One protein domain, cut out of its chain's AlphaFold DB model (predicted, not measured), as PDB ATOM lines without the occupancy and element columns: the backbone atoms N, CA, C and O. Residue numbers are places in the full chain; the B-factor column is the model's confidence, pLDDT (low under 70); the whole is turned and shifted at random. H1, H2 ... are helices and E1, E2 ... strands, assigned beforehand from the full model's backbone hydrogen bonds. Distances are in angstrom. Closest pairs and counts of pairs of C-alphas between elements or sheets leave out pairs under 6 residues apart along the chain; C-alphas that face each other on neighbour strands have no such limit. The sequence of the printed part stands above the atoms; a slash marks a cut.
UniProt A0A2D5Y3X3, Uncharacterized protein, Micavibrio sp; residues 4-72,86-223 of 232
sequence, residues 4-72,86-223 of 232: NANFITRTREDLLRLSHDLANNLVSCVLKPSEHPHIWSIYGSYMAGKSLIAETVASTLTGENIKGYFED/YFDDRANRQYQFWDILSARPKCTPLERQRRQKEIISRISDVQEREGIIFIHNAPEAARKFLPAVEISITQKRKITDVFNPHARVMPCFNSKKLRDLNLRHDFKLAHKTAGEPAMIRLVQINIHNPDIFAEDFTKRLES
ATOM      1  N   ASN A   4      17.459  45.190 -34.703       90.81
ATOM      2  CA  ASN A   4      16.140  44.713 -34.309       90.81
ATOM      3  C   ASN A   4      15.358  44.266 -35.543       90.81
ATOM      4  O   ASN A   4      14.839  45.095 -36.286       90.81
ATOM      5  N   ALA A   5      15.230  42.955 -35.728       90.19
ATOM      6  CA  ALA A   5      14.465  42.358 -36.815       90.19
ATOM      7  C   ALA A   5      13.176  41.726 -36.279       90.19
ATOM      8  O   ALA A   5      13.164  41.084 -35.228       90.19
ATOM      9  N   ASN A   6      12.072  41.897 -37.005       90.12
ATOM     10  CA  ASN A   6      10.780  41.318 -36.645       90.12
ATOM     11  C   ASN A   6      10.121  40.757 -37.901       90.12
ATOM     12  O   ASN A   6      10.006  41.470 -38.892       90.12
ATOM     13  N   PHE A   7       9.658  39.513 -37.858       88.06
ATOM     14  CA  PHE A   7       8.999  38.884 -39.001       88.06
ATOM     15  C   PHE A   7       8.057  37.761 -38.568       88.06
ATOM     16  O   PHE A   7       8.033  37.324 -37.413       88.06
ATOM     17  N   ILE A   8       7.237  37.313 -39.516       85.81
ATOM     18  CA  ILE A   8       6.283  36.224 -39.326       85.81
ATOM     19  C   ILE A   8       6.852  34.941 -39.933       85.81
ATOM     20  O   ILE A   8       7.228  34.931 -41.101       85.81
ATOM     21  N   THR A   9       6.856  33.850 -39.166       83.88
ATOM     22  CA  THR A   9       7.135  32.500 -39.678       83.88
ATOM     23  C   THR A   9       5.875  31.643 -39.644       83.88
ATOM     24  O   THR A   9       4.995  31.825 -38.795       83.88
ATOM     25  N   ARG A  10       5.748  30.731 -40.610       75.75
ATOM     26  CA  ARG A  10       4.516  29.974 -40.878       75.75
ATOM     27  C   ARG A  10       4.681  28.502 -40.551       75.75
ATOM     28  O   ARG A  10       3.780  27.892 -39.981       75.75
ATOM     29  N   THR A  11       5.838  27.949 -40.902       74.12
ATOM     30  CA  THR A  11       6.118  26.517 -40.798       74.12
ATOM     31  C   THR A  11       7.325  26.235 -39.907       74.12
ATOM     32  O   THR A  11       7.981  27.144 -39.386       74.12
ATOM     33  N   ARG A  12       7.596  24.947 -39.683       77.62
ATOM     34  CA  ARG A  12       8.827  24.492 -39.034       77.62
ATOM     35  C   ARG A  12      10.041  24.807 -39.915       77.62
ATOM     36  O   ARG A  12      11.074  25.212 -39.400       77.62
ATOM     37  N   GLU A  13       9.893  24.668 -41.226       79.75
ATOM     38  CA  GLU A  13      10.931  24.887 -42.233       79.75
ATOM     39  C   GLU A  13      11.377  26.350 -42.269       79.75
ATOM     40  O   GLU A  13      12.570  26.612 -42.379       79.75
ATOM     41  N   ASP A  14      10.455  27.303 -42.092       79.88
ATOM     42  CA  ASP A  14      10.802  28.726 -41.969       79.88
ATOM     43  C   ASP A  14      11.736  28.976 -40.769       79.88
ATOM     44  O   ASP A  14      12.701  29.731 -40.869       79.88
ATOM     45  N   LEU A  15      11.472  28.321 -39.630       81.69
ATOM     46  CA  LEU A  15      12.333  28.410 -38.446       81.69
ATOM     47  C   LEU A  15      13.674  27.699 -38.650       81.69
ATOM     48  O   LEU A  15      14.700  28.219 -38.216       81.69
ATOM     49  N   LEU A  16      13.686  26.536 -39.306       82.31
ATOM     50  CA  LEU A  16      14.923  25.819 -39.635       82.31
ATOM     51  C   LEU A  16      15.830  26.672 -40.523       82.31
ATOM     52  O   LEU A  16      17.002  26.840 -40.207       82.31
ATOM     53  N   ARG A  17      15.276  27.273 -41.584       85.81
ATOM     54  CA  ARG A  17      16.013  28.178 -42.480       85.81
ATOM     55  C   ARG A  17      16.607  29.359 -41.725       85.81
ATOM     56  O   ARG A  17      17.796  29.613 -41.862       85.81
ATOM     57  N   LEU A  18      15.811  30.009 -40.873       87.94
ATOM     58  CA  LEU A  18      16.310  31.069 -39.996       87.94
ATOM     59  C   LEU A  18      17.499  30.602 -39.151       87.94
ATOM     60  O   LEU A  18      18.488  31.310 -39.007       87.94
ATOM     61  N   SER A  19      17.391  29.410 -38.578       89.31
ATOM     62  CA  SER A  19      18.418  28.867 -37.692       89.31
ATOM     63  C   SER A  19      19.705  28.538 -38.451       89.31
ATOM     64  O   SER A  19      20.791  28.839 -37.966       89.31
ATOM     65  N   HIS A  20      19.590  27.984 -39.660       90.31
ATOM     66  CA  HIS A  20      20.733  27.759 -40.543       90.31
ATOM     67  C   HIS A  20      21.386  29.068 -40.980       90.31
ATOM     68  O   HIS A  20      22.606  29.160 -40.964       90.31
ATOM     69  N   ASP A  21      20.608  30.092 -41.327       90.75
ATOM     70  CA  ASP A  21      21.165  31.394 -41.693       90.75
ATOM     71  C   ASP A  21      21.879  32.052 -40.509       90.75
ATOM     72  O   ASP A  21      22.978  32.572 -40.682       90.75
ATOM     73  N   LEU A  22      21.310  31.984 -39.302       91.19
ATOM     74  CA  LEU A  22      21.990  32.435 -38.087       91.19
ATOM     75  C   LEU A  22      23.321  31.696 -37.899       91.19
ATOM     76  O   LEU A  22      24.334  32.340 -37.656       91.19
ATOM     77  N   ALA A  23      23.345  30.373 -38.057       89.50
ATOM     78  CA  ALA A  23      24.563  29.581 -37.909       89.50
ATOM     79  C   ALA A  23      25.619  29.890 -38.981       89.50
ATOM     80  O   ALA A  23      26.764  30.181 -38.660       89.50
ATOM     81  N   ASN A  24      25.228  29.872 -40.255       89.75
ATOM     82  CA  ASN A  24      26.135  30.024 -41.395       89.75
ATOM     83  C   ASN A  24      26.736  31.429 -41.504       89.75
ATOM     84  O   ASN A  24      27.761  31.603 -42.158       89.75
ATOM     85  N   ASN A  25      26.090  32.429 -40.902       90.88
ATOM     86  CA  ASN A  25      26.580  33.803 -40.905       90.88
ATOM     87  C   ASN A  25      27.317  34.177 -39.614       90.88
ATOM     88  O   ASN A  25      27.750  35.322 -39.517       90.88
ATOM     89  N   LEU A  26      27.478  33.270 -38.644       89.06
ATOM     90  CA  LEU A  26      28.342  33.513 -37.486       89.06
ATOM     91  C   LEU A  26      29.810  33.562 -37.918       89.06
ATOM     92  O   LEU A  26      30.307  32.676 -38.613       89.06
ATOM     93  N   VAL A  27      30.529  34.589 -37.473       82.94
ATOM     94  CA  VAL A  27      31.969  34.708 -37.706       82.94
ATOM     95  C   VAL A  27      32.706  33.731 -36.785       82.94
ATOM     96  O   VAL A  27      32.390  33.597 -35.604       82.94
ATOM     97  N   SER A  28      33.738  33.056 -37.298       67.62
ATOM     98  CA  SER A  28      34.468  31.997 -36.578       67.62
ATOM     99  C   SER A  28      35.149  32.443 -35.276       67.62
ATOM    100  O   SER A  28      35.495  31.603 -34.447       67.62
ATOM    101  N   CYS A  29      35.338  33.752 -35.061       64.81
ATOM    102  CA  CYS A  29      35.889  34.295 -33.817       64.81
ATOM    103  C   CYS A  29      34.979  34.068 -32.600       64.81
ATOM    104  O   CYS A  29      35.492  33.998 -31.490       64.81
ATOM    105  N   VAL A  30      33.675  33.869 -32.812       66.19
ATOM    106  CA  VAL A  30      32.676  33.579 -31.766       66.19
ATOM    107  C   VAL A  30      32.897  32.212 -31.116       66.19
ATOM    108  O   VAL A  30      32.473  31.962 -29.992       66.19
ATOM    109  N   LEU A  31      33.570  31.305 -31.825       64.50
ATOM    110  CA  LEU A  31      33.873  29.958 -31.340       64.50
ATOM    111  C   LEU A  31      35.218  29.885 -30.605       64.50
ATOM    112  O   LEU A  31      35.584  28.820 -30.114       64.50
ATOM    113  N   LYS A  32      35.965  30.994 -30.536       64.25
ATOM    114  CA  LYS A  32      37.236  31.066 -29.809       64.25
ATOM    115  C   LYS A  32      36.993  31.431 -28.340       64.25
ATOM    116  O   LYS A  32      36.003  32.100 -28.041       64.25
ATOM    117  N   PRO A  33      37.889  31.031 -27.423       59.75
ATOM    118  CA  PRO A  33      37.817  31.473 -26.039       59.75
ATOM    119  C   PRO A  33      37.853  33.001 -25.974       59.75
ATOM    120  O   PRO A  33      38.709  33.655 -26.572       59.75
ATOM    121  N   SER A  34      36.883  33.551 -25.258       64.25
ATOM    122  CA  SER A  34      36.681  34.974 -25.025       64.25
ATOM    123  C   SER A  34      36.567  35.173 -23.512       64.25
ATOM    124  O   SER A  34      36.144  34.258 -22.809       64.25
ATOM    125  N   GLU A  35      36.927  36.353 -22.998       61.88
ATOM    126  CA  GLU A  35      36.764  36.682 -21.568       61.88
ATOM    127  C   GLU A  35      35.295  36.593 -21.109       61.88
ATOM    128  O   GLU A  35      35.004  36.542 -19.911       61.88
ATOM    129  N   HIS A  36      34.355  36.573 -22.061       66.38
ATOM    130  CA  HIS A  36      32.926  36.459 -21.814       66.38
ATOM    131  C   HIS A  36      32.279  35.379 -22.699       66.38
ATOM    132  O   HIS A  36      32.503  35.358 -23.913       66.38
ATOM    133  N   PRO A  37      31.419  34.509 -22.145       70.44
ATOM    134  CA  PRO A  37      30.712  33.515 -22.943       70.44
ATOM    135  C   PRO A  37      29.719  34.192 -23.896       70.44
ATOM    136  O   PRO A  37      29.031  35.150 -23.526       70.44
ATOM    137  N   HIS A  38      29.578  33.668 -25.117       81.50
ATOM    138  CA  HIS A  38      28.594  34.185 -26.066       81.50
ATOM    139  C   HIS A  38      27.195  33.696 -25.695       81.50
ATOM    140  O   HIS A  38      26.809  32.563 -25.972       81.50
ATOM    141  N   ILE A  39      26.408  34.561 -25.062       85.38
ATOM    142  CA  ILE A  39      25.078  34.187 -24.576       85.38
ATOM    143  C   ILE A  39      24.003  34.506 -25.611       85.38
ATOM    144  O   ILE A  39      23.878  35.639 -26.080       85.38
ATOM    145  N   TRP A  40      23.186  33.502 -25.919       89.88
ATOM    146  CA  TRP A  40      22.002  33.610 -26.762       89.88
ATOM    147  C   TRP A  40      20.763  33.350 -25.914       89.88
ATOM    148  O   TRP A  40      20.550  32.244 -25.421       89.88
ATOM    149  N   SER A  41      19.918  34.362 -25.731       90.50
ATOM    150  CA  SER A  41      18.661  34.205 -25.000       90.50
ATOM    151  C   SER A  41      17.512  33.901 -25.952       90.50
ATOM    152  O   SER A  41      17.201  34.718 -26.810       90.50
ATOM    153  N   ILE A  42      16.833  32.766 -25.782       88.62
ATOM    154  CA  ILE A  42      15.715  32.350 -26.637       88.62
ATOM    155  C   ILE A  42      14.468  32.139 -25.773       88.62
ATOM    156  O   ILE A  42      14.411  31.282 -24.894       88.62
ATOM    157  N   TYR A  43      13.421  32.923 -25.988       84.56
ATOM    158  CA  TYR A  43      12.241  32.919 -25.119       84.56
ATOM    159  C   TYR A  43      10.948  33.120 -25.904       84.56
ATOM    160  O   TYR A  43      10.956  33.445 -27.086       84.56
ATOM    161  N   GLY A  44       9.804  32.893 -25.257       80.69
ATOM    162  CA  GLY A  44       8.495  33.126 -25.866       80.69
ATOM    163  C   GLY A  44       7.476  32.040 -25.546       80.69
ATOM    164  O   GLY A  44       7.493  31.472 -24.455       80.69
ATOM    165  N   SER A  45       6.543  31.775 -26.463       75.56
ATOM    166  CA  SER A  45       5.405  30.884 -26.197       75.56
ATOM    167  C   SER A  45       5.799  29.396 -26.148       75.56
ATOM    168  O   SER A  45       6.840  28.973 -26.662       75.56
ATOM    169  N   TYR A  46       4.933  28.571 -25.557       69.94
ATOM    170  CA  TYR A  46       5.015  27.105 -25.602       69.94
ATOM    171  C   TYR A  46       4.912  26.604 -27.049       69.94
ATOM    172  O   TYR A  46       4.172  27.194 -27.832       69.94
ATOM    173  N   MET A  47       5.675  25.564 -27.413       66.69
ATOM    174  CA  MET A  47       5.762  25.004 -28.782       66.69
ATOM    175  C   MET A  47       6.147  26.000 -29.894       66.69
ATOM    176  O   MET A  47       6.068  25.700 -31.085       66.69
ATOM    177  N   ALA A  48       6.650  27.182 -29.531       75.75
ATOM    178  CA  ALA A  48       7.028  28.203 -30.501       75.75
ATOM    179  C   ALA A  48       8.300  27.869 -31.308       75.75
ATOM    180  O   ALA A  48       8.652  28.637 -32.189       75.75
ATOM    181  N   GLY A  49       8.976  26.741 -31.053       77.88
ATOM    182  CA  GLY A  49      10.195  26.354 -31.778       77.88
ATOM    183  C   GLY A  49      11.484  26.982 -31.239       77.88
ATOM    184  O   GLY A  49      12.415  27.205 -31.995       77.88
ATOM    185  N   LYS A  50      11.549  27.271 -29.933       82.38
ATOM    186  CA  LYS A  50      12.751  27.819 -29.270       82.38
ATOM    187  C   LYS A  50      13.921  26.826 -29.294       82.38
ATOM    188  O   LYS A  50      14.988  27.162 -29.787       82.38
ATOM    189  N   SER A  51      13.666  25.599 -28.825       77.75
ATOM    190  CA  SER A  51      14.558  24.426 -28.888       77.75
ATOM    191  C   SER A  51      15.099  24.191 -30.288       77.75
ATOM    192  O   SER A  51      16.304  24.123 -30.480       77.75
ATOM    193  N   LEU A  52      14.198  24.240 -31.273       81.19
ATOM    194  CA  LEU A  52      14.535  24.070 -32.678       81.19
ATOM    195  C   LEU A  52      15.611  25.051 -33.156       81.19
ATOM    196  O   LEU A  52      16.513  24.628 -33.872       81.19
ATOM    197  N   ILE A  53      15.540  26.332 -32.764       86.44
ATOM    198  CA  ILE A  53      16.567  27.308 -33.152       86.44
ATOM    199  C   ILE A  53      17.920  26.931 -32.559       86.44
ATOM    200  O   ILE A  53      18.900  26.827 -33.289       86.44
ATOM    201  N   ALA A  54      17.967  26.697 -31.250       84.06
ATOM    202  CA  ALA A  54      19.211  26.409 -30.549       84.06
ATOM    203  C   ALA A  54      19.880  25.116 -31.054       84.06
ATOM    204  O   ALA A  54      21.071  25.115 -31.355       84.06
ATOM    205  N   GLU A  55      19.101  24.042 -31.211       80.19
ATOM    206  CA  GLU A  55      19.551  22.749 -31.749       80.19
ATOM    207  C   GLU A  55      20.084  22.873 -33.166       80.19
ATOM    208  O   GLU A  55      21.151  22.352 -33.475       80.19
ATOM    209  N   THR A  56      19.346  23.567 -34.034       85.06
ATOM    210  CA  THR A  56      19.725  23.689 -35.442       85.06
ATOM    211  C   THR A  56      20.977  24.539 -35.582       85.06
ATOM    212  O   THR A  56      21.849  24.186 -36.373       85.06
ATOM    213  N   VAL A  57      21.110  25.615 -34.797       86.88
ATOM    214  CA  VAL A  57      22.334  26.424 -34.781       86.88
ATOM    215  C   VAL A  57      23.516  25.582 -34.317       86.88
ATOM    216  O   VAL A  57      24.494  25.471 -35.050       86.88
ATOM    217  N   ALA A  58      23.408  24.932 -33.155       81.25
ATOM    218  CA  ALA A  58      24.484  24.102 -32.623       81.25
ATOM    219  C   ALA A  58      24.863  22.968 -33.588       81.25
ATOM    220  O   ALA A  58      26.038  22.801 -33.897       81.25
ATOM    221  N   SER A  59      23.872  22.254 -34.131       79.31
ATOM    222  CA  SER A  59      24.093  21.150 -35.075       79.31
ATOM    223  C   SER A  59      24.753  21.607 -36.372       79.31
ATOM    224  O   SER A  59      25.607  20.917 -36.922       79.31
ATOM    225  N   THR A  60      24.369  22.784 -36.873       84.62
ATOM    226  CA  THR A  60      24.971  23.349 -38.088       84.62
ATOM    227  C   THR A  60      26.431  23.717 -37.845       84.62
ATOM    228  O   THR A  60      27.270  23.461 -38.702       84.62
ATOM    229  N   LEU A  61      26.747  24.287 -36.679       80.31
ATOM    230  CA  LEU A  61      28.107  24.713 -36.350       80.31
ATOM    231  C   LEU A  61      29.048  23.541 -36.039       80.31
ATOM    232  O   LEU A  61      30.231  23.622 -36.356       80.31
ATOM    233  N   THR A  62      28.554  22.463 -35.423       75.06
ATOM    234  CA  THR A  62      29.374  21.278 -35.114       75.06
ATOM    235  C   THR A  62      29.468  20.291 -36.274       75.06
ATOM    236  O   THR A  62      30.399  19.492 -36.312       75.06
ATOM    237  N   GLY A  63      28.498  20.298 -37.196       75.50
ATOM    238  CA  GLY A  63      28.310  19.213 -38.163       75.50
ATOM    239  C   GLY A  63      27.776  17.918 -37.532       75.50
ATOM    240  O   GLY A  63      27.687  16.893 -38.206       75.50
ATOM    241  N   GLU A  64      27.405  17.955 -36.251       71.25
ATOM    242  CA  GLU A  64      26.866  16.831 -35.488       71.25
ATOM    243  C   GLU A  64      25.370  17.034 -35.232       71.25
ATOM    244  O   GLU A  64      24.864  18.151 -35.223       71.25
ATOM    245  N   ASN A  65      24.634  15.953 -34.977       67.62
ATOM    246  CA  ASN A  65      23.229  16.055 -34.583       67.62
ATOM    247  C   ASN A  65      23.120  16.429 -33.096       67.62
ATOM    248  O   ASN A  65      22.912  15.562 -32.244       67.62
ATOM    249  N   ILE A  66      23.285  17.716 -32.793       67.69
ATOM    250  CA  ILE A  66      23.173  18.253 -31.439       67.69
ATOM    251  C   ILE A  66      21.699  18.414 -31.091       67.69
ATOM    252  O   ILE A  66      21.023  19.359 -31.502       67.69
ATOM    253  N   LYS A  67      21.210  17.496 -30.264       63.16
ATOM    254  CA  LYS A  67      19.917  17.641 -29.609       63.16
ATOM    255  C   LYS A  67      20.147  18.209 -28.220       63.16
ATOM    256  O   LYS A  67      20.658  17.525 -27.339       63.16
ATOM    257  N   GLY A  68      19.771  19.468 -28.025       51.12
ATOM    258  CA  GLY A  68      19.561  19.977 -26.682       51.12
ATOM    259  C   GLY A  68      18.416  19.180 -26.068       51.12
ATOM    260  O   GLY A  68      17.328  19.123 -26.634       51.12
ATOM    261  N   TYR A  69      18.647  18.533 -24.930       47.06
ATOM    262  CA  TYR A  69      17.563  17.926 -24.163       47.06
ATOM    263  C   TYR A  69      16.774  19.047 -23.484       47.06
ATOM    264  O   TYR A  69      16.930  19.339 -22.302       47.06
ATOM    265  N   PHE A  70      15.955  19.737 -24.266       48.78
ATOM    266  CA  PHE A  70      14.870  20.542 -23.735       48.78
ATOM    267  C   PHE A  70      13.777  19.567 -23.334       48.78
ATOM    268  O   PHE A  70      13.532  18.617 -24.069       48.78
ATOM    269  N   GLU A  71      13.168  19.743 -22.163       37.00
ATOM    270  CA  GLU A  71      12.100  18.850 -21.702       37.00
ATOM    271  C   GLU A  71      10.963  18.819 -22.739       37.00
ATOM    272  O   GLU A  71      10.074  19.675 -22.744       37.00
ATOM    273  N   ASP A  72      11.008  17.815 -23.611       33.75
ATOM    274  CA  ASP A  72       9.863  17.325 -24.346       33.75
ATOM    275  C   ASP A  72       8.893  16.756 -23.310       33.75
ATOM    276  O   ASP A  72       9.231  15.889 -22.505       33.75
ATOM    277  N   TYR A  86      19.880  17.779 -18.493       38.00
ATOM    278  CA  TYR A  86      21.116  17.075 -18.819       38.00
ATOM    279  C   TYR A  86      22.006  17.960 -19.677       38.00
ATOM    280  O   TYR A  86      21.757  18.197 -20.855       38.00
ATOM    281  N   PHE A  87      23.068  18.429 -19.030       40.81
ATOM    282  CA  PHE A  87      24.352  18.628 -19.669       40.81
ATOM    283  C   PHE A  87      24.727  17.292 -20.309       40.81
ATOM    284  O   PHE A  87      25.001  16.333 -19.585       40.81
ATOM    285  N   ASP A  88      24.709  17.197 -21.635       35.38
ATOM    286  CA  ASP A  88      25.532  16.168 -22.247       35.38
ATOM    287  C   ASP A  88      26.967  16.686 -22.197       35.38
ATOM    288  O   ASP A  88      27.402  17.454 -23.050       35.38
ATOM    289  N   ASP A  89      27.690  16.299 -21.145       37.38
ATOM    290  CA  ASP A  89      29.118  16.577 -20.952       37.38
ATOM    291  C   ASP A  89      29.980  15.991 -22.101       37.38
ATOM    292  O   ASP A  89      31.193  16.197 -22.148       37.38
ATOM    293  N   ARG A  90      29.365  15.251 -23.045       36.00
ATOM    294  CA  ARG A  90      29.998  14.683 -24.244       36.00
ATOM    295  C   ARG A  90      29.683  15.429 -25.541       36.00
ATOM    296  O   ARG A  90      30.409  15.222 -26.509       36.00
ATOM    297  N   ALA A  91      28.676  16.303 -25.582       40.09
ATOM    298  CA  ALA A  91      28.491  17.204 -26.715       40.09
ATOM    299  C   ALA A  91      29.444  18.386 -26.518       40.09
ATOM    300  O   ALA A  91      29.215  19.213 -25.641       40.09
ATOM    301  N   ASN A  92      30.553  18.382 -27.267       44.44
ATOM    302  CA  ASN A  92      31.607  19.400 -27.343       44.44
ATOM    303  C   ASN A  92      31.324  20.676 -26.530       44.44
ATOM    304  O   ASN A  92      30.394  21.416 -26.845       44.44
ATOM    305  N   ARG A  93      32.183  20.943 -25.532       49.16
ATOM    306  CA  ARG A  93      32.150  22.004 -24.489       49.16
ATOM    307  C   ARG A  93      31.787  23.434 -24.942       49.16
ATOM    308  O   ARG A  93      31.640  24.309 -24.093       49.16
ATOM    309  N   GLN A  94      31.641  23.635 -26.246       51.94
ATOM    310  CA  GLN A  94      31.278  24.839 -26.975       51.94
ATOM    311  C   GLN A  94      29.777  25.167 -26.977       51.94
ATOM    312  O   GLN A  94      29.436  26.300 -27.288       51.94
ATOM    313  N   TYR A  95      28.860  24.244 -26.654       54.00
ATOM    314  CA  TYR A  95      27.416  24.540 -26.701       54.00
ATOM    315  C   TYR A  95      26.692  24.070 -25.449       54.00
ATOM    316  O   TYR A  95      26.737  22.898 -25.088       54.00
ATOM    317  N   GLN A  96      25.997  24.986 -24.774       59.84
ATOM    318  CA  GLN A  96      25.289  24.675 -23.531       59.84
ATOM    319  C   GLN A  96      23.836  25.137 -23.599       59.84
ATOM    320  O   GLN A  96      23.566  26.252 -24.039       59.84
ATOM    321  N   PHE A  97      22.901  24.314 -23.119       64.56
ATOM    322  CA  PHE A  97      21.459  24.580 -23.184       64.56
ATOM    323  C   PHE A  97      20.838  24.684 -21.789       64.56
ATOM    324  O   PHE A  97      20.957  23.775 -20.972       64.56
ATOM    325  N   TRP A  98      20.194  25.814 -21.504       62.72
ATOM    326  CA  TRP A  98      19.747  26.164 -20.157       62.72
ATOM    327  C   TRP A  98      18.285  26.587 -20.187       62.72
ATOM    328  O   TRP A  98      18.000  27.702 -20.594       62.72
ATOM    329  N   ASP A  99      17.348  25.742 -19.759       60.78
ATOM    330  CA  ASP A  99      15.912  26.053 -19.814       60.78
ATOM    331  C   ASP A  99      15.284  26.223 -18.425       60.78
ATOM    332  O   ASP A  99      15.616  25.524 -17.467       60.78
ATOM    333  N   ILE A 100      14.317  27.135 -18.331       56.56
ATOM    334  CA  ILE A 100      13.371  27.199 -17.219       56.56
ATOM    335  C   ILE A 100      12.009  26.771 -17.736       56.56
ATOM    336  O   ILE A 100      11.303  27.539 -18.406       56.56
ATOM    337  N   LEU A 101      11.584  25.567 -17.344       54.19
ATOM    338  CA  LEU A 101      10.257  25.108 -17.704       54.19
ATOM    339  C   LEU A 101       9.189  26.034 -17.125       54.19
ATOM    340  O   LEU A 101       9.002  26.157 -15.916       54.19
ATOM    341  N   SER A 102       8.435  26.650 -18.024       47.47
ATOM    342  CA  SER A 102       7.253  27.442 -17.682       47.47
ATOM    343  C   SER A 102       5.964  26.607 -17.750       47.47
ATOM    344  O   SER A 102       4.892  27.123 -17.458       47.47
ATOM    345  N   ALA A 103       6.054  25.340 -18.180       42.44
ATOM    346  CA  ALA A 103       4.904  24.507 -18.537       42.44
ATOM    347  C   ALA A 103       4.548  23.425 -17.504       42.44
ATOM    348  O   ALA A 103       3.564  22.712 -17.700       42.44
ATOM    349  N   ARG A 104       5.278  23.304 -16.382       45.09
ATOM    350  CA  ARG A 104       4.857  22.367 -15.333       45.09
ATOM    351  C   ARG A 104       3.598  22.906 -14.659       45.09
ATOM    352  O   ARG A 104       3.612  24.069 -14.257       45.09
ATOM    353  N   PRO A 105       2.575  22.071 -14.403       43.03
ATOM    354  CA  PRO A 105       1.398  22.464 -13.622       43.03
ATOM    355  C   PRO A 105       1.717  22.904 -12.178       43.03
ATOM    356  O   PRO A 105       0.815  23.280 -11.441       43.03
ATOM    357  N   LYS A 106       2.993  22.882 -11.770       47.47
ATOM    358  CA  LYS A 106       3.474  23.287 -10.447       47.47
ATOM    359  C   LYS A 106       4.517  24.405 -10.453       47.47
ATOM    360  O   LYS A 106       4.977  24.723  -9.378       47.47
ATOM    361  N   CYS A 107       4.917  24.991 -11.590       56.44
ATOM    362  CA  CYS A 107       5.951  26.040 -11.580       56.44
ATOM    363  C   CYS A 107       5.343  27.398 -11.193       56.44
ATOM    364  O   CYS A 107       4.812  28.130 -12.029       56.44
ATOM    365  N   THR A 108       5.392  27.716  -9.905       64.50
ATOM    366  CA  THR A 108       4.965  29.005  -9.360       64.50
ATOM    367  C   THR A 108       5.888  30.144  -9.825       64.50
ATOM    368  O   THR A 108       7.055  29.914 -10.159       64.50
ATOM    369  N   PRO A 109       5.425  31.411  -9.806       67.75
ATOM    370  CA  PRO A 109       6.293  32.561 -10.071       67.75
ATOM    371  C   PRO A 109       7.556  32.590  -9.192       67.75
ATOM    372  O   PRO A 109       8.628  32.965  -9.667       67.75
ATOM    373  N   LEU A 110       7.447  32.148  -7.934       70.06
ATOM    374  CA  LEU A 110       8.563  32.077  -6.991       70.06
ATOM    375  C   LEU A 110       9.601  31.021  -7.402       70.06
ATOM    376  O   LEU A 110      10.798  31.303  -7.408       70.06
ATOM    377  N   GLU A 111       9.168  29.821  -7.791       68.81
ATOM    378  CA  GLU A 111      10.081  28.784  -8.289       68.81
ATOM    379  C   GLU A 111      10.757  29.214  -9.588       68.81
ATOM    380  O   GLU A 111      11.957  28.994  -9.747       68.81
ATOM    381  N   ARG A 112      10.039  29.913 -10.479       66.44
ATOM    382  CA  ARG A 112      10.637  30.523 -11.674       66.44
ATOM    383  C   ARG A 112      11.764  31.483 -11.294       66.44
ATOM    384  O   ARG A 112      12.850  31.389 -11.854       66.44
ATOM    385  N   GLN A 113      11.539  32.381 -10.333       69.94
ATOM    386  CA  GLN A 113      12.578  33.301  -9.852       69.94
ATOM    387  C   GLN A 113      13.769  32.565  -9.229       69.94
ATOM    388  O   GLN A 113      14.915  32.937  -9.480       69.94
ATOM    389  N   ARG A 114      13.526  31.505  -8.448       74.75
ATOM    390  CA  ARG A 114      14.595  30.680  -7.870       74.75
ATOM    391  C   ARG A 114      15.444  30.018  -8.959       74.75
ATOM    392  O   ARG A 114      16.664  30.129  -8.912       74.75
ATOM    393  N   ARG A 115      14.814  29.425  -9.977       69.31
ATOM    394  CA  ARG A 115      15.513  28.843 -11.135       69.31
ATOM    395  C   ARG A 115      16.311  29.886 -11.917       69.31
ATOM    396  O   ARG A 115      17.435  29.608 -12.315       69.31
ATOM    397  N   GLN A 116      15.781  31.099 -12.081       70.44
ATOM    398  CA  GLN A 116      16.532  32.197 -12.700       70.44
ATOM    399  C   GLN A 116      17.801  32.542 -11.916       70.44
ATOM    400  O   GLN A 116      18.854  32.722 -12.518       70.44
ATOM    401  N   LYS A 117      17.732  32.580 -10.580       72.69
ATOM    402  CA  LYS A 117      18.913  32.797  -9.728       72.69
ATOM    403  C   LYS A 117      19.930  31.655  -9.832       72.69
ATOM    404  O   LYS A 117      21.124  31.928  -9.878       72.69
ATOM    405  N   GLU A 118      19.472  30.405  -9.908       73.00
ATOM    406  CA  GLU A 118      20.341  29.234 -10.117       73.00
ATOM    407  C   GLU A 118      21.084  29.313 -11.462       73.00
ATOM    408  O   GLU A 118      22.284  29.056 -11.512       73.00
ATOM    409  N   ILE A 119      20.398  29.729 -12.535       69.06
ATOM    410  CA  ILE A 119      21.021  29.982 -13.843       69.06
ATOM    411  C   ILE A 119      22.067  31.097 -13.741       69.06
ATOM    412  O   ILE A 119      23.183  30.934 -14.214       69.06
ATOM    413  N   ILE A 120      21.749  32.215 -13.087       72.44
ATOM    414  CA  ILE A 120      22.714  33.313 -12.937       72.44
ATOM    415  C   ILE A 120      23.987  32.825 -12.240       72.44
ATOM    416  O   ILE A 120      25.074  33.042 -12.760       72.44
ATOM    417  N   SER A 121      23.858  32.129 -11.106       71.88
ATOM    418  CA  SER A 121      25.018  31.612 -10.364       71.88
ATOM    419  C   SER A 121      25.903  30.733 -11.238       71.88
ATOM    420  O   SER A 121      27.112  30.908 -11.263       71.88
ATOM    421  N   ARG A 122      25.297  29.810 -11.987       69.25
ATOM    422  CA  ARG A 122      26.056  28.858 -12.791       69.25
ATOM    423  C   ARG A 122      26.733  29.510 -13.997       69.25
ATOM    424  O   ARG A 122      27.792  29.042 -14.384       69.25
ATOM    425  N   ILE A 123      26.136  30.522 -14.644       69.31
ATOM    426  CA  ILE A 123      26.779  31.175 -15.807       69.31
ATOM    427  C   ILE A 123      28.093  31.810 -15.363       69.31
ATOM    428  O   ILE A 123      29.093  31.689 -16.065       69.31
ATOM    429  N   SER A 124      28.097  32.429 -14.178       70.00
ATOM    430  CA  SER A 124      29.301  32.992 -13.568       70.00
ATOM    431  C   SER A 124      30.402  31.942 -13.376       70.00
ATOM    432  O   SER A 124      31.555  32.230 -13.668       70.00
ATOM    433  N   ASP A 125      30.051  30.713 -12.982       67.12
ATOM    434  CA  ASP A 125      31.014  29.612 -12.790       67.12
ATOM    435  C   ASP A 125      31.605  29.076 -14.112       67.12
ATOM    436  O   ASP A 125      32.553  28.291 -14.116       67.12
ATOM    437  N   VAL A 126      31.012  29.447 -15.251       62.59
ATOM    438  CA  VAL A 126      31.293  28.873 -16.574       62.59
ATOM    439  C   VAL A 126      31.840  29.931 -17.549       62.59
ATOM    440  O   VAL A 126      32.085  29.619 -18.713       62.59
ATOM    441  N   GLN A 127      32.089  31.164 -17.082       57.41
ATOM    442  CA  GLN A 127      32.549  32.290 -17.912       57.41
ATOM    443  C   GLN A 127      33.844  32.017 -18.693       57.41
ATOM    444  O   GLN A 127      34.044  32.616 -19.741       57.41
ATOM    445  N   GLU A 128      34.677  31.084 -18.234       56.44
ATOM    446  CA  GLU A 128      35.953  30.729 -18.869       56.44
ATOM    447  C   GLU A 128      35.827  29.709 -20.021       56.44
ATOM    448  O   GLU A 128      36.838  29.252 -20.554       56.44
ATOM    449  N   ARG A 129      34.610  29.285 -20.399       58.03
ATOM    450  CA  ARG A 129      34.415  28.236 -21.417       58.03
ATOM    451  C   ARG A 129      34.157  28.802 -22.813       58.03
ATOM    452  O   ARG A 129      33.427  29.772 -22.987       58.03
ATOM    453  N   GLU A 130      34.738  28.136 -23.809       62.34
ATOM    454  CA  GLU A 130      34.561  28.426 -25.236       62.34
ATOM    455  C   GLU A 130      33.098  28.267 -25.686       62.34
ATOM    456  O   GLU A 130      32.363  27.435 -25.152       62.34
ATOM    457  N   GLY A 131      32.705  29.017 -26.722       72.69
ATOM    458  CA  GLY A 131      31.480  28.791 -27.495       72.69
ATOM    459  C   GLY A 131      30.229  29.562 -27.047       72.69
ATOM    460  O   GLY A 131      30.308  30.668 -26.511       72.69
ATOM    461  N   ILE A 132      29.052  29.006 -27.360       79.38
ATOM    462  CA  ILE A 132      27.737  29.649 -27.236       79.38
ATOM    463  C   ILE A 132      26.913  29.007 -26.110       79.38
ATOM    464  O   ILE A 132      26.663  27.800 -26.086       79.38
ATOM    465  N   ILE A 133      26.399  29.838 -25.204       80.50
ATOM    466  CA  ILE A 133      25.451  29.431 -24.164       80.50
ATOM    467  C   ILE A 133      24.040  29.843 -24.585       80.50
ATOM    468  O   ILE A 133      23.696  31.026 -24.602       80.50
ATOM    469  N   PHE A 134      23.193  28.862 -24.880       81.81
ATOM    470  CA  PHE A 134      21.778  29.056 -25.173       81.81
ATOM    471  C   PHE A 134      20.950  29.039 -23.883       81.81
ATOM    472  O   PHE A 134      20.835  28.017 -23.204       81.81
ATOM    473  N   ILE A 135      20.315  30.167 -23.564       79.94
ATOM    474  CA  ILE A 135      19.461  30.341 -22.384       79.94
ATOM    475  C   ILE A 135      18.000  30.454 -22.806       79.94
ATOM    476  O   ILE A 135      17.571  31.442 -23.405       79.94
ATOM    477  N   HIS A 136      17.210  29.457 -22.441       77.25
ATOM    478  CA  HIS A 136      15.802  29.314 -22.754       77.25
ATOM    479  C   HIS A 136      14.903  29.802 -21.621       77.25
ATOM    480  O   HIS A 136      15.112  29.510 -20.446       77.25
ATOM    481  N   ASN A 137      13.868  30.567 -21.985       71.75
ATOM    482  CA  ASN A 137      12.809  31.029 -21.073       71.75
ATOM    483  C   ASN A 137      13.281  31.800 -19.817       71.75
ATOM    484  O   ASN A 137      12.476  32.059 -18.915       71.75
ATOM    485  N   ALA A 138      14.539  32.244 -19.787       73.69
ATOM    486  CA  ALA A 138      15.142  33.030 -18.712       73.69
ATOM    487  C   ALA A 138      15.812  34.319 -19.244       73.69
ATOM    488  O   ALA A 138      17.004  34.534 -19.019       73.69
ATOM    489  N   PRO A 139      15.080  35.192 -19.969       78.06
ATOM    490  CA  PRO A 139      15.665  36.396 -20.564       78.06
ATOM    491  C   PRO A 139      16.215  37.377 -19.523       78.06
ATOM    492  O   PRO A 139      17.224  38.026 -19.762       78.06
ATOM    493  N   GLU A 140      15.600  37.467 -18.344       80.81
ATOM    494  CA  GLU A 140      16.112  38.282 -17.234       80.81
ATOM    495  C   GLU A 140      17.465  37.771 -16.718       80.81
ATOM    496  O   GLU A 140      18.352  38.582 -16.459       80.81
ATOM    497  N   ALA A 141      17.642  36.449 -16.612       75.56
ATOM    498  CA  ALA A 141      18.927  35.848 -16.265       75.56
ATOM    499  C   ALA A 141      19.984  36.128 -17.343       75.56
ATOM    500  O   ALA A 141      21.068  36.596 -17.014       75.56
ATOM    501  N   ALA A 142      19.646  35.934 -18.622       82.50
ATOM    502  CA  ALA A 142      20.561  36.211 -19.729       82.50
ATOM    503  C   ALA A 142      21.016  37.680 -19.753       82.50
ATOM    504  O   ALA A 142      22.205  37.955 -19.869       82.50
ATOM    505  N   ARG A 143      20.091  38.632 -19.553       84.88
ATOM    506  CA  ARG A 143      20.371  40.082 -19.526       84.88
ATOM    507  C   ARG A 143      21.367  40.516 -18.457       84.88
ATOM    508  O   ARG A 143      21.982  41.564 -18.626       84.88
ATOM    509  N   LYS A 144      21.564  39.736 -17.387       84.56
ATOM    510  CA  LYS A 144      22.625  40.003 -16.398       84.56
ATOM    511  C   LYS A 144      24.030  39.888 -16.984       84.56
ATOM    512  O   LYS A 144      24.945  40.482 -16.431       84.56
ATOM    513  N   PHE A 145      24.169  39.181 -18.098       80.06
ATOM    514  CA  PHE A 145      25.432  38.913 -18.771       80.06
ATOM    515  C   PHE A 145      25.493  39.518 -20.179       80.06
ATOM    516  O   PHE A 145      26.321  39.093 -20.971       80.06
ATOM    517  N   LEU A 146      24.618  40.485 -20.493       83.81
ATOM    518  CA  LEU A 146      24.596  41.202 -21.777       83.81
ATOM    519  C   LEU A 146      24.588  40.244 -22.990       83.81
ATOM    520  O   LEU A 146      25.597  40.110 -23.681       83.81
ATOM    521  N   PRO A 147      23.462  39.552 -23.251       84.50
ATOM    522  CA  PRO A 147      23.399  38.531 -24.287       84.50
ATOM    523  C   PRO A 147      23.767  39.126 -25.643       84.50
ATOM    524  O   PRO A 147      23.299  40.205 -25.999       84.50
ATOM    525  N   ALA A 148      24.557  38.399 -26.427       88.56
ATOM    526  CA  ALA A 148      24.930  38.821 -27.771       88.56
ATOM    527  C   ALA A 148      23.706  38.820 -28.706       88.56
ATOM    528  O   ALA A 148      23.571  39.691 -29.569       88.56
ATOM    529  N   VAL A 149      22.789  37.870 -28.482       91.25
ATOM    530  CA  VAL A 149      21.548  37.705 -29.244       91.25
ATOM    531  C   VAL A 149      20.375  37.427 -28.301       91.25
ATOM    532  O   VAL A 149      20.454  36.571 -27.420       91.25
ATOM    533  N   GLU A 150      19.256  38.115 -28.508       93.06
ATOM    534  CA  GLU A 150      17.960  37.799 -27.906       93.06
ATOM    535  C   GLU A 150      16.939  37.455 -28.996       93.06
ATOM    536  O   GLU A 150      16.677  38.254 -29.890       93.06
ATOM    537  N   ILE A 151      16.300  36.290 -28.895       92.31
ATOM    538  CA  ILE A 151      15.270  35.822 -29.821       92.31
ATOM    539  C   ILE A 151      13.973  35.588 -29.050       92.31
ATOM    540  O   ILE A 151      13.887  34.717 -28.181       92.31
ATOM    541  N   SER A 152      12.933  36.344 -29.390       90.50
ATOM    542  CA  SER A 152      11.574  36.119 -28.910       90.50
ATOM    543  C   SER A 152      10.738  35.441 -29.984       90.50
ATOM    544  O   SER A 152      10.592  35.977 -31.079       90.50
ATOM    545  N   ILE A 153      10.140  34.290 -29.675       87.25
ATOM    546  CA  ILE A 153       9.222  33.597 -30.584       87.25
ATOM    547  C   ILE A 153       7.864  33.447 -29.915       87.25
ATOM    548  O   ILE A 153       7.689  32.675 -28.970       87.25
ATOM    549  N   THR A 154       6.874  34.176 -30.413       84.81
ATOM    550  CA  THR A 154       5.514  34.146 -29.867       84.81
ATOM    551  C   THR A 154       4.515  33.649 -30.895       84.81
ATOM    552  O   THR A 154       4.694  33.843 -32.087       84.81
ATOM    553  N   GLN A 155       3.440  33.008 -30.451       79.00
ATOM    554  CA  GLN A 155       2.353  32.539 -31.321       79.00
ATOM    555  C   GLN A 155       1.064  33.347 -31.098       79.00
ATOM    556  O   GLN A 155       0.864  33.907 -30.017       79.00
ATOM    557  N   LYS A 156       0.167  33.392 -32.095       70.38
ATOM    558  CA  LYS A 156      -1.085  34.185 -32.051       70.38
ATOM    559  C   LYS A 156      -2.168  33.657 -31.075       70.38
ATOM    560  O   LYS A 156      -3.045  34.441 -30.726       70.38
ATOM    561  N   ARG A 157      -2.066  32.398 -30.584       63.44
ATOM    562  CA  ARG A 157      -3.031  31.534 -29.801       63.44
ATOM    563  C   ARG A 157      -3.977  30.652 -30.646       63.44
ATOM    564  O   ARG A 157      -4.276  31.048 -31.763       63.44
ATOM    565  N   LYS A 158      -4.474  29.474 -30.179       47.06
ATOM    566  CA  LYS A 158      -4.675  28.891 -28.811       47.06
ATOM    567  C   LYS A 158      -4.264  27.386 -28.698       47.06
ATOM    568  O   LYS A 158      -4.922  26.553 -29.297       47.06
ATOM    569  N   ILE A 159      -3.302  26.998 -27.847       44.69
ATOM    570  CA  ILE A 159      -3.213  25.601 -27.307       44.69
ATOM    571  C   ILE A 159      -3.756  25.531 -25.858       44.69
ATOM    572  O   ILE A 159      -3.924  24.474 -25.258       44.69
ATOM    573  N   THR A 160      -4.126  26.682 -25.291       41.25
ATOM    574  CA  THR A 160      -4.702  26.810 -23.943       41.25
ATOM    575  C   THR A 160      -6.137  26.320 -23.787       41.25
ATOM    576  O   THR A 160      -6.613  26.338 -22.659       41.25
ATOM    577  N   ASP A 161      -6.829  25.890 -24.845       41.50
ATOM    578  CA  ASP A 161      -8.186  25.346 -24.672       41.50
ATOM    579  C   ASP A 161      -8.196  23.815 -24.512       41.50
ATOM    580  O   ASP A 161      -9.237  23.276 -24.160       41.50
ATOM    581  N   VAL A 162      -7.066  23.111 -24.695       44.34
ATOM    582  CA  VAL A 162      -7.065  21.633 -24.641       44.34
ATOM    583  C   VAL A 162      -6.233  21.045 -23.487       44.34
ATOM    584  O   VAL A 162      -6.654  20.036 -22.935       44.34
ATOM    585  N   PHE A 163      -5.118  21.661 -23.042       45.50
ATOM    586  CA  PHE A 163      -4.184  20.940 -22.142       45.50
ATOM    587  C   PHE A 163      -3.625  21.660 -20.893       45.50
ATOM    588  O   PHE A 163      -3.088  20.978 -20.024       45.50
ATOM    589  N   ASN A 164      -3.715  22.994 -20.726       43.88
ATOM    590  CA  ASN A 164      -3.202  23.646 -19.500       43.88
ATOM    591  C   ASN A 164      -3.851  25.025 -19.196       43.88
ATOM    592  O   ASN A 164      -3.550  26.003 -19.890       43.88
ATOM    593  N   PRO A 165      -4.657  25.165 -18.121       44.41
ATOM    594  CA  PRO A 165      -5.258  26.438 -17.693       44.41
ATOM    595  C   PRO A 165      -4.239  27.547 -17.371       44.41
ATOM    596  O   PRO A 165      -4.551  28.735 -17.490       44.41
ATOM    597  N   HIS A 166      -3.005  27.180 -17.010       44.19
ATOM    598  CA  HIS A 166      -1.923  28.111 -16.679       44.19
ATOM    599  C   HIS A 166      -1.153  28.615 -17.905       44.19
ATOM    600  O   HIS A 166      -0.445  29.618 -17.810       44.19
ATOM    601  N   ALA A 167      -1.351  28.032 -19.094       44.19
ATOM    602  CA  ALA A 167      -0.777  28.579 -20.326       44.19
ATOM    603  C   ALA A 167      -1.390  29.952 -20.711       44.19
ATOM    604  O   ALA A 167      -0.910  30.631 -21.622       44.19
ATOM    605  N   ARG A 168      -2.382  30.436 -19.941       42.59
ATOM    606  CA  ARG A 168      -2.824  31.840 -19.926       42.59
ATOM    607  C   ARG A 168      -1.703  32.837 -19.601       42.59
ATOM    608  O   ARG A 168      -1.804  33.975 -20.049       42.59
ATOM    609  N   VAL A 169      -0.659  32.412 -18.881       47.47
ATOM    610  CA  VAL A 169       0.482  33.247 -18.451       47.47
ATOM    611  C   VAL A 169       1.549  33.397 -19.548       47.47
ATOM    612  O   VAL A 169       2.448  34.225 -19.436       47.47
ATOM    613  N   MET A 170       1.468  32.633 -20.643       53.62
ATOM    614  CA  MET A 170       2.459  32.721 -21.715       53.62
ATOM    615  C   MET A 170       2.177  33.858 -22.703       53.62
ATOM    616  O   MET A 170       1.026  34.035 -23.118       53.62
ATOM    617  N   PRO A 171       3.220  34.595 -23.137       57.69
ATOM    618  CA  PRO A 171       3.058  35.715 -24.049       57.69
ATOM    619  C   PRO A 171       2.550  35.210 -25.396       57.69
ATOM    620  O   PRO A 171       3.115  34.286 -25.980       57.69
ATOM    621  N   CYS A 172       1.483  35.821 -25.889       70.88
ATOM    622  CA  CYS A 172       0.987  35.671 -27.249       70.88
ATOM    623  C   CYS A 172       0.981  37.044 -27.911       70.88
ATOM    624  O   CYS A 172       0.654  38.040 -27.258       70.88
ATOM    625  N   PHE A 173       1.310  37.116 -29.197       74.56
ATOM    626  CA  PHE A 173       1.184  38.384 -29.903       74.56
ATOM    627  C   PHE A 173      -0.281  38.648 -30.250       74.56
ATOM    628  O   PHE A 173      -1.046  37.741 -30.576       74.56
ATOM    629  N   ASN A 174      -0.676  39.913 -30.171       78.56
ATOM    630  CA  ASN A 174      -2.023  40.361 -30.497       78.56
ATOM    631  C   ASN A 174      -1.999  41.291 -31.718       78.56
ATOM    632  O   ASN A 174      -0.944  41.703 -32.206       78.56
ATOM    633  N   SER A 175      -3.181  41.657 -32.212       78.25
ATOM    634  CA  SER A 175      -3.306  42.545 -33.371       78.25
ATOM    635  C   SER A 175      -2.722  43.940 -33.140       78.25
ATOM    636  O   SER A 175      -2.341  44.588 -34.109       78.25
ATOM    637  N   LYS A 176      -2.635  44.415 -31.888       84.88
ATOM    638  CA  LYS A 176      -1.951  45.674 -31.568       84.88
ATOM    639  C   LYS A 176      -0.450  45.534 -31.828       84.88
ATOM    640  O   LYS A 176       0.072  46.294 -32.626       84.88
ATOM    641  N   LYS A 177       0.187  44.486 -31.298       84.81
ATOM    642  CA  LYS A 177       1.618  44.209 -31.500       84.81
ATOM    643  C   LYS A 177       1.993  44.082 -32.980       84.81
ATOM    644  O   LYS A 177       3.017  44.606 -33.388       84.81
ATOM    645  N   LEU A 178       1.145  43.447 -33.794       84.56
ATOM    646  CA  LEU A 178       1.360  43.372 -35.247       84.56
ATOM    647  C   LEU A 178       1.276  44.735 -35.943       84.56
ATOM    648  O   LEU A 178       1.979  44.948 -36.923       84.56
ATOM    649  N   ARG A 179       0.401  45.636 -35.479       84.88
ATOM    650  CA  ARG A 179       0.320  47.004 -36.013       84.88
ATOM    651  C   ARG A 179       1.544  47.813 -35.615       84.88
ATOM    652  O   ARG A 179       2.134  48.434 -36.483       84.88
ATOM    653  N   ASP A 180       1.941  47.738 -34.348       87.75
ATOM    654  CA  ASP A 180       3.102  48.465 -33.819       87.75
ATOM    655  C   ASP A 180       4.405  48.061 -34.539       87.75
ATOM    656  O   ASP A 180       5.326  48.860 -34.645       87.75
ATOM    657  N   LEU A 181       4.471  46.827 -35.055       87.06
ATOM    658  CA  LEU A 181       5.600  46.300 -35.830       87.06
ATOM    659  C   LEU A 181       5.402  46.373 -37.356       87.06
ATOM    660  O   LEU A 181       6.236  45.859 -38.087       87.06
ATOM    661  N   ASN A 182       4.301  46.947 -37.855       87.94
ATOM    662  CA  ASN A 182       3.933  46.964 -39.281       87.94
ATOM    663  C   ASN A 182       3.808  45.580 -39.969       87.94
ATOM    664  O   ASN A 182       3.748  45.493 -41.189       87.94
ATOM    665  N   LEU A 183       3.624  44.494 -39.211       87.50
ATOM    666  CA  LEU A 183       3.549  43.107 -39.709       87.50
ATOM    667  C   LEU A 183       2.121  42.622 -40.020       87.50
ATOM    668  O   LEU A 183       1.863  41.425 -40.170       87.50
ATOM    669  N   ARG A 184       1.130  43.525 -40.080       84.19
ATOM    670  CA  ARG A 184      -0.280  43.136 -40.293       84.19
ATOM    671  C   ARG A 184      -0.503  42.494 -41.665       84.19
ATOM    672  O   ARG A 184      -1.334  41.590 -41.769       84.19
ATOM    673  N   HIS A 185       0.179  42.991 -42.693       84.56
ATOM    674  CA  HIS A 185       0.085  42.456 -44.048       84.56
ATOM    675  C   HIS A 185       0.676  41.041 -44.113       84.56
ATOM    676  O   HIS A 185      -0.035  40.105 -44.476       84.56
ATOM    677  N   ASP A 186       1.907  40.871 -43.637       83.56
ATOM    678  CA  ASP A 186       2.623  39.589 -43.664       83.56
ATOM    679  C   ASP A 186       1.904  38.523 -42.850       83.56
ATOM    680  O   ASP A 186       1.764  37.384 -43.285       83.56
ATOM    681  N   PHE A 187       1.340  38.914 -41.706       83.38
ATOM    682  CA  PHE A 187       0.504  38.026 -40.913       83.38
ATOM    683  C   PHE A 187      -0.727  37.522 -41.695       83.38
ATOM    684  O   PHE A 187      -1.066  36.340 -41.625       83.38
ATOM    685  N   LYS A 188      -1.421  38.401 -42.434       81.69
ATOM    686  CA  LYS A 188      -2.583  38.003 -43.251       81.69
ATOM    687  C   LYS A 188      -2.169  37.079 -44.394       81.69
ATOM    688  O   LYS A 188      -2.867  36.100 -44.647       81.69
ATOM    689  N   LEU A 189      -1.056  37.386 -45.059       81.56
ATOM    690  CA  LEU A 189      -0.516  36.563 -46.136       81.56
ATOM    691  C   LEU A 189      -0.156  35.168 -45.616       81.56
ATOM    692  O   LEU A 189      -0.646  34.175 -46.147       81.56
ATOM    693  N   ALA A 190       0.591  35.106 -44.513       78.75
ATOM    694  CA  ALA A 190       0.947  33.878 -43.817       78.75
ATOM    695  C   ALA A 190      -0.269  33.000 -43.509       78.75
ATOM    696  O   ALA A 190      -0.269  31.810 -43.822       78.75
ATOM    697  N   HIS A 191      -1.321  33.601 -42.953       76.69
ATOM    698  CA  HIS A 191      -2.558  32.900 -42.624       76.69
ATOM    699  C   HIS A 191      -3.307  32.378 -43.849       76.69
ATOM    700  O   HIS A 191      -3.923  31.320 -43.781       76.69
ATOM    701  N   LYS A 192      -3.265  33.106 -44.969       77.06
ATOM    702  CA  LYS A 192      -3.891  32.673 -46.221       77.06
ATOM    703  C   LYS A 192      -3.128  31.511 -46.863       77.06
ATOM    704  O   LYS A 192      -3.756  30.608 -47.399       77.06
ATOM    705  N   THR A 193      -1.794  31.543 -46.825       72.00
ATOM    706  CA  THR A 193      -0.944  30.566 -47.529       72.00
ATOM    707  C   THR A 193      -0.761  29.248 -46.791       72.00
ATOM    708  O   THR A 193      -0.566  28.226 -47.430       72.00
ATOM    709  N   ALA A 194      -0.770  29.258 -45.457       66.19
ATOM    710  CA  ALA A 194      -0.337  28.094 -44.689       66.19
ATOM    711  C   ALA A 194      -1.416  27.000 -44.533       66.19
ATOM    712  O   ALA A 194      -1.076  25.886 -44.146       66.19
ATOM    713  N   GLY A 195      -2.689  27.294 -44.837       60.00
ATOM    714  CA  GLY A 195      -3.815  26.391 -44.554       60.00
ATOM    715  C   GLY A 195      -4.052  26.201 -43.047       60.00
ATOM    716  O   GLY A 195      -3.183  26.477 -42.225       60.00
ATOM    717  N   GLU A 196      -5.243  25.782 -42.627       55.12
ATOM    718  CA  GLU A 196      -5.487  25.464 -41.210       55.12
ATOM    719  C   GLU A 196      -5.165  23.984 -40.931       55.12
ATOM    720  O   GLU A 196      -5.527  23.144 -41.757       55.12
ATOM    721  N   PRO A 197      -4.509  23.633 -39.798       56.06
ATOM    722  CA  PRO A 197      -4.123  24.482 -38.660       56.06
ATOM    723  C   PRO A 197      -2.649  24.968 -38.699       56.06
ATOM    724  O   PRO A 197      -1.750  24.325 -38.155       56.06
ATOM    725  N   ALA A 198      -2.372  26.141 -39.279       60.66
ATOM    726  CA  ALA A 198      -1.022  26.715 -39.302       60.66
ATOM    727  C   ALA A 198      -0.567  27.320 -37.960       60.66
ATOM    728  O   ALA A 198      -1.223  28.191 -37.380       60.66
ATOM    729  N   MET A 199       0.638  26.948 -37.515       70.62
ATOM    730  CA  MET A 199       1.317  27.569 -36.371       70.62
ATOM    731  C   MET A 199       2.067  28.839 -36.791       70.62
ATOM    732  O   MET A 199       3.289  28.846 -36.933       70.62
ATOM    733  N   ILE A 200       1.329  29.936 -36.957       78.19
ATOM    734  CA  ILE A 200       1.920  31.239 -37.287       78.19
ATOM    735  C   ILE A 200       2.596  31.842 -36.052       78.19
ATOM    736  O   ILE A 200       1.969  32.027 -34.999       78.19
ATOM    737  N   ARG A 201       3.870  32.201 -36.201       84.31
ATOM    738  CA  ARG A 201       4.721  32.748 -35.143       84.31
ATOM    739  C   ARG A 201       5.199  34.146 -35.515       84.31
ATOM    740  O   ARG A 201       5.485  34.429 -36.670       84.31
ATOM    741  N   LEU A 202       5.298  35.007 -34.515       89.12
ATOM    742  CA  LEU A 202       6.044  36.253 -34.555       89.12
ATOM    743  C   LEU A 202       7.425  35.966 -33.978       89.12
ATOM    744  O   LEU A 202       7.535  35.622 -32.798       89.12
ATOM    745  N   VAL A 203       8.449  36.116 -34.808       90.31
ATOM    746  CA  VAL A 203       9.850  36.053 -34.403       90.31
ATOM    747  C   VAL A 203      10.367  37.482 -34.292       90.31
ATOM    748  O   VAL A 203      10.171  38.297 -35.193       90.31
ATOM    749  N   GLN A 204      11.007  37.791 -33.173       91.81
ATOM    750  CA  GLN A 204      11.698  39.051 -32.935       91.81
ATOM    751  C   GLN A 204      13.139  38.726 -32.551       91.81
ATOM    752  O   GLN A 204      13.353  37.988 -31.593       91.81
ATOM    753  N   ILE A 205      14.109  39.252 -33.289       92.62
ATOM    754  CA  ILE A 205      15.537  39.047 -33.046       92.62
ATOM    755  C   ILE A 205      16.151  40.399 -32.717       92.62
ATOM    756  O   ILE A 205      15.999  41.351 -33.481       92.62
ATOM    757  N   ASN A 206      16.844  40.466 -31.587       92.69
ATOM    758  CA  ASN A 206      17.675  41.591 -31.205       92.69
ATOM    759  C   ASN A 206      19.132  41.125 -31.124       92.69
ATOM    760  O   ASN A 206      19.455  40.255 -30.315       92.69
ATOM    761  N   ILE A 207      19.992  41.674 -31.976       91.81
ATOM    762  CA  ILE A 207      21.431  41.400 -31.977       91.81
ATOM    763  C   ILE A 207      22.119  42.601 -31.336       91.81
ATOM    764  O   ILE A 207      22.151  43.691 -31.909       91.81
ATOM    765  N   HIS A 208      22.654  42.395 -30.136       90.00
ATOM    766  CA  HIS A 208      23.317  43.439 -29.350       90.00
ATOM    767  C   HIS A 208      24.776  43.634 -29.759       90.00
ATOM    768  O   HIS A 208      25.309  44.732 -29.618       90.00
ATOM    769  N   ASN A 209      25.396  42.579 -30.290       87.44
ATOM    770  CA  ASN A 209      26.746  42.603 -30.835       87.44
ATOM    771  C   ASN A 209      26.725  42.101 -32.292       87.44
ATOM    772  O   ASN A 209      26.884  40.903 -32.511       87.44
ATOM    773  N   PRO A 210      26.450  42.967 -33.285       88.44
ATOM    774  CA  PRO A 210      26.308  42.557 -34.683       88.44
ATOM    775  C   PRO A 210      27.614  42.078 -35.320       88.44
ATOM    776  O   PRO A 210      27.552  41.303 -36.270       88.44
ATOM    777  N   ASP A 211      28.769  42.446 -34.763       87.19
ATOM    778  CA  ASP A 211      30.096  42.087 -35.284       87.19
ATOM    779  C   ASP A 211      30.378  40.575 -35.208       87.19
ATOM    780  O   ASP A 211      31.313  40.069 -35.827       87.19
ATOM    781  N   ILE A 212      29.546  39.831 -34.469       87.50
ATOM    782  CA  ILE A 212      29.589  38.367 -34.421       87.50
ATOM    783  C   ILE A 212      29.013  37.715 -35.685       87.50
ATOM    784  O   ILE A 212      29.147  36.504 -35.850       87.50
ATOM    785  N   PHE A 213      28.361  38.486 -36.561       91.25
ATOM    786  CA  PHE A 213      27.783  38.010 -37.813       91.25
ATOM    787  C   PHE A 213      28.413  38.685 -39.037       91.25
ATOM    788  O   PHE A 213      28.932  39.796 -38.964       91.25
ATOM    789  N   ALA A 214      28.318  38.027 -40.193       91.12
ATOM    790  CA  ALA A 214      28.719  38.594 -41.474       91.12
ATOM    791  C   ALA A 214      27.964  39.904 -41.786       91.12
ATOM    792  O   ALA A 214      26.740  39.979 -41.641       91.12
ATOM    793  N   GLU A 215      28.685  40.912 -42.287       89.94
ATOM    794  CA  GLU A 215      28.153  42.261 -42.551       89.94
ATOM    795  C   GLU A 215      26.959  42.261 -43.528       89.94
ATOM    796  O   GLU A 215      25.977  42.984 -43.354       89.94
ATOM    797  N   ASP A 216      26.987  41.404 -44.549       89.00
ATOM    798  CA  ASP A 216      25.876  41.299 -45.503       89.00
ATOM    799  C   ASP A 216      24.620  40.676 -44.874       89.00
ATOM    800  O   ASP A 216      23.492  40.948 -45.293       89.00
ATOM    801  N   PHE A 217      24.775  39.828 -43.856       89.38
ATOM    802  CA  PHE A 217      23.644  39.270 -43.118       89.38
ATOM    803  C   PHE A 217      23.019  40.303 -42.184       89.38
ATOM    804  O   PHE A 217      21.795  40.450 -42.173       89.38
ATOM    805  N   THR A 218      23.842  41.064 -41.462       88.38
ATOM    806  CA  THR A 218      23.370  42.129 -40.571       88.38
ATOM    807  C   THR A 218      22.624  43.217 -41.341       88.38
ATOM    808  O   THR A 218      21.499  43.550 -40.968       88.38
ATOM    809  N   LYS A 219      23.147  43.662 -42.494       87.69
ATOM    810  CA  LYS A 219      22.450  44.609 -43.387       87.69
ATOM    811  C   LYS A 219      21.090  44.090 -43.870       87.69
ATOM    812  O   LYS A 219      20.115  44.842 -43.878       87.69
ATOM    813  N   ARG A 220      20.989  42.804 -44.244       85.56
ATOM    814  CA  ARG A 220      19.714  42.179 -44.664       85.56
ATOM    815  C   ARG A 220      18.688  42.099 -43.531       85.56
ATOM    816  O   ARG A 220      17.489  42.237 -43.785       85.56
ATOM    817  N   LEU A 221      19.141  41.855 -42.300       84.25
ATOM    818  CA  LEU A 221      18.277  41.859 -41.117       84.25
ATOM    819  C   LEU A 221      17.772  43.269 -40.791       84.25
ATOM    820  O   LEU A 221      16.577  43.437 -40.547       84.25
ATOM    821  N   GLU A 222      18.653  44.272 -40.818       84.19
ATOM    822  CA  GLU A 222      18.310  45.675 -40.542       84.19
ATOM    823  C   GLU A 222      17.299  46.242 -41.531       84.19
ATOM    824  O   GLU A 222      16.363  46.938 -41.139       84.19
ATOM    825  N   SER A 223      17.446  45.916 -42.814       78.50
ATOM    826  CA  SER A 223      16.552  46.419 -43.855       78.50
ATOM    827  C   SER A 223      15.148  45.803 -43.799       78.50
ATOM    828  O   SER A 223      14.304  46.132 -44.630       78.50
TER     829      SER A 223
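What this domain is: This is residues 4 to 72 and 86 to 223 of the 232 residues of an uncharacterized protein of Micavibrio sp (UniProt A0A2D5Y3X3). A twisted sheet of six strands runs through the middle, with H3 along one face and H1 packed on H3, and with H5 over the other face and the long helix H4 packed on H5. H9 stands over edge strand E1 on H3's face, H8 packs on E1, and H6 lies off the sheet. The printed part has 207 residues, with nine named helices and six named strands along the chain as E1 H1 H2 E2 H3 E3 H4 E4 H5 E5 H6 H7 H8 E6 H9. The sheet, E1 E6 E5 E2 E4 E3, is mixed, and the class is mixed, helices and strands. The whole is compact, with a radius of gyration of the C-alphas of 17.0 A and spans of 46 by 45 by 30 A.

Where its parts are: Find C-alpha 4 at (16.140, 44.713, -34.309), where E1, residues 4 to 9, begins. Next come H1, 12 to 24, 18.3 A long, H2, 28 to 31, E2, 38 to 44, 20.1 A, and H3, 50 to 62, 18.8 A. After the cut come E3, 95 to 99, and H4, 109 to 125, which starts at C-alpha 109 (6.293, 32.561, -10.071) and is 25.0 A long. Then read E4, 132 to 136, H5, 139 to 143, E5, 149 to 155, 20.0 A, H6, 165 to 169, H7, 175 to 180, and H8, 184 to 193. E6, 201 to 207, 19.1 A, leads to H9, 215 to 222, ending at C-alpha 222 (18.310, 45.675, -40.542).

How they stand to each other: E6 is antiparallel to E1 (N 5 to O 205, 2.9 A) and to E5 (N 204 to O 152, 2.8 A). E2 is parallel to E5 (N 151 to O 41, 2.8 A) and to E4 (N 42 to O 135, 2.8 A), and E4 to E3 (N 136 to O 98, 2.7 A). E3, H4, E4 is a strand-helix-strand unit, two parallel neighbours joined through a helix, with a right-handed crossover; E1, H1 H2, E2 and E4, H5, E5 are split units, with other strands between, also right-handed. H3 lies over E2 and E4 at a height of 9.4 A and touches H1, closest C-alphas Ala 23 and Val 57, 5.0 A. H5, on the opposite face, touches residues 116 to 120 of H4, closest C-alphas Gln 116 and Ala 141, 5.6 A. H1, H4 and H8 only graze the sheet, H2 and H7 only just, with 5 pairs of C-alphas within 10 A each. H7 and H8 only just touch, only at the corner, with 3 pairs within 8 A, the closest C-alphas being Leu 178 and Arg 184, 5.3 A. Every O i to N i+4 pair is within hydrogen-bond range in H1, H3, H4, H5, H7, H8 and H9; H6 has 0 of 1, with 1 of 2 O i to N i+3 pairs, and H2 is too short for one.

The domain as a whole: The C-alphas farthest apart, of Asp 125 and Lys 192, are 48.4 A apart. Residues 73 to 85 are not printed, and C-alphas 72 and 86 are 12.5 A apart; of the links printed whole, none is long. Mean pLDDT of the printed part is 72.6, with 76 residues under 70, among them 86 to 109 and 157 to 171.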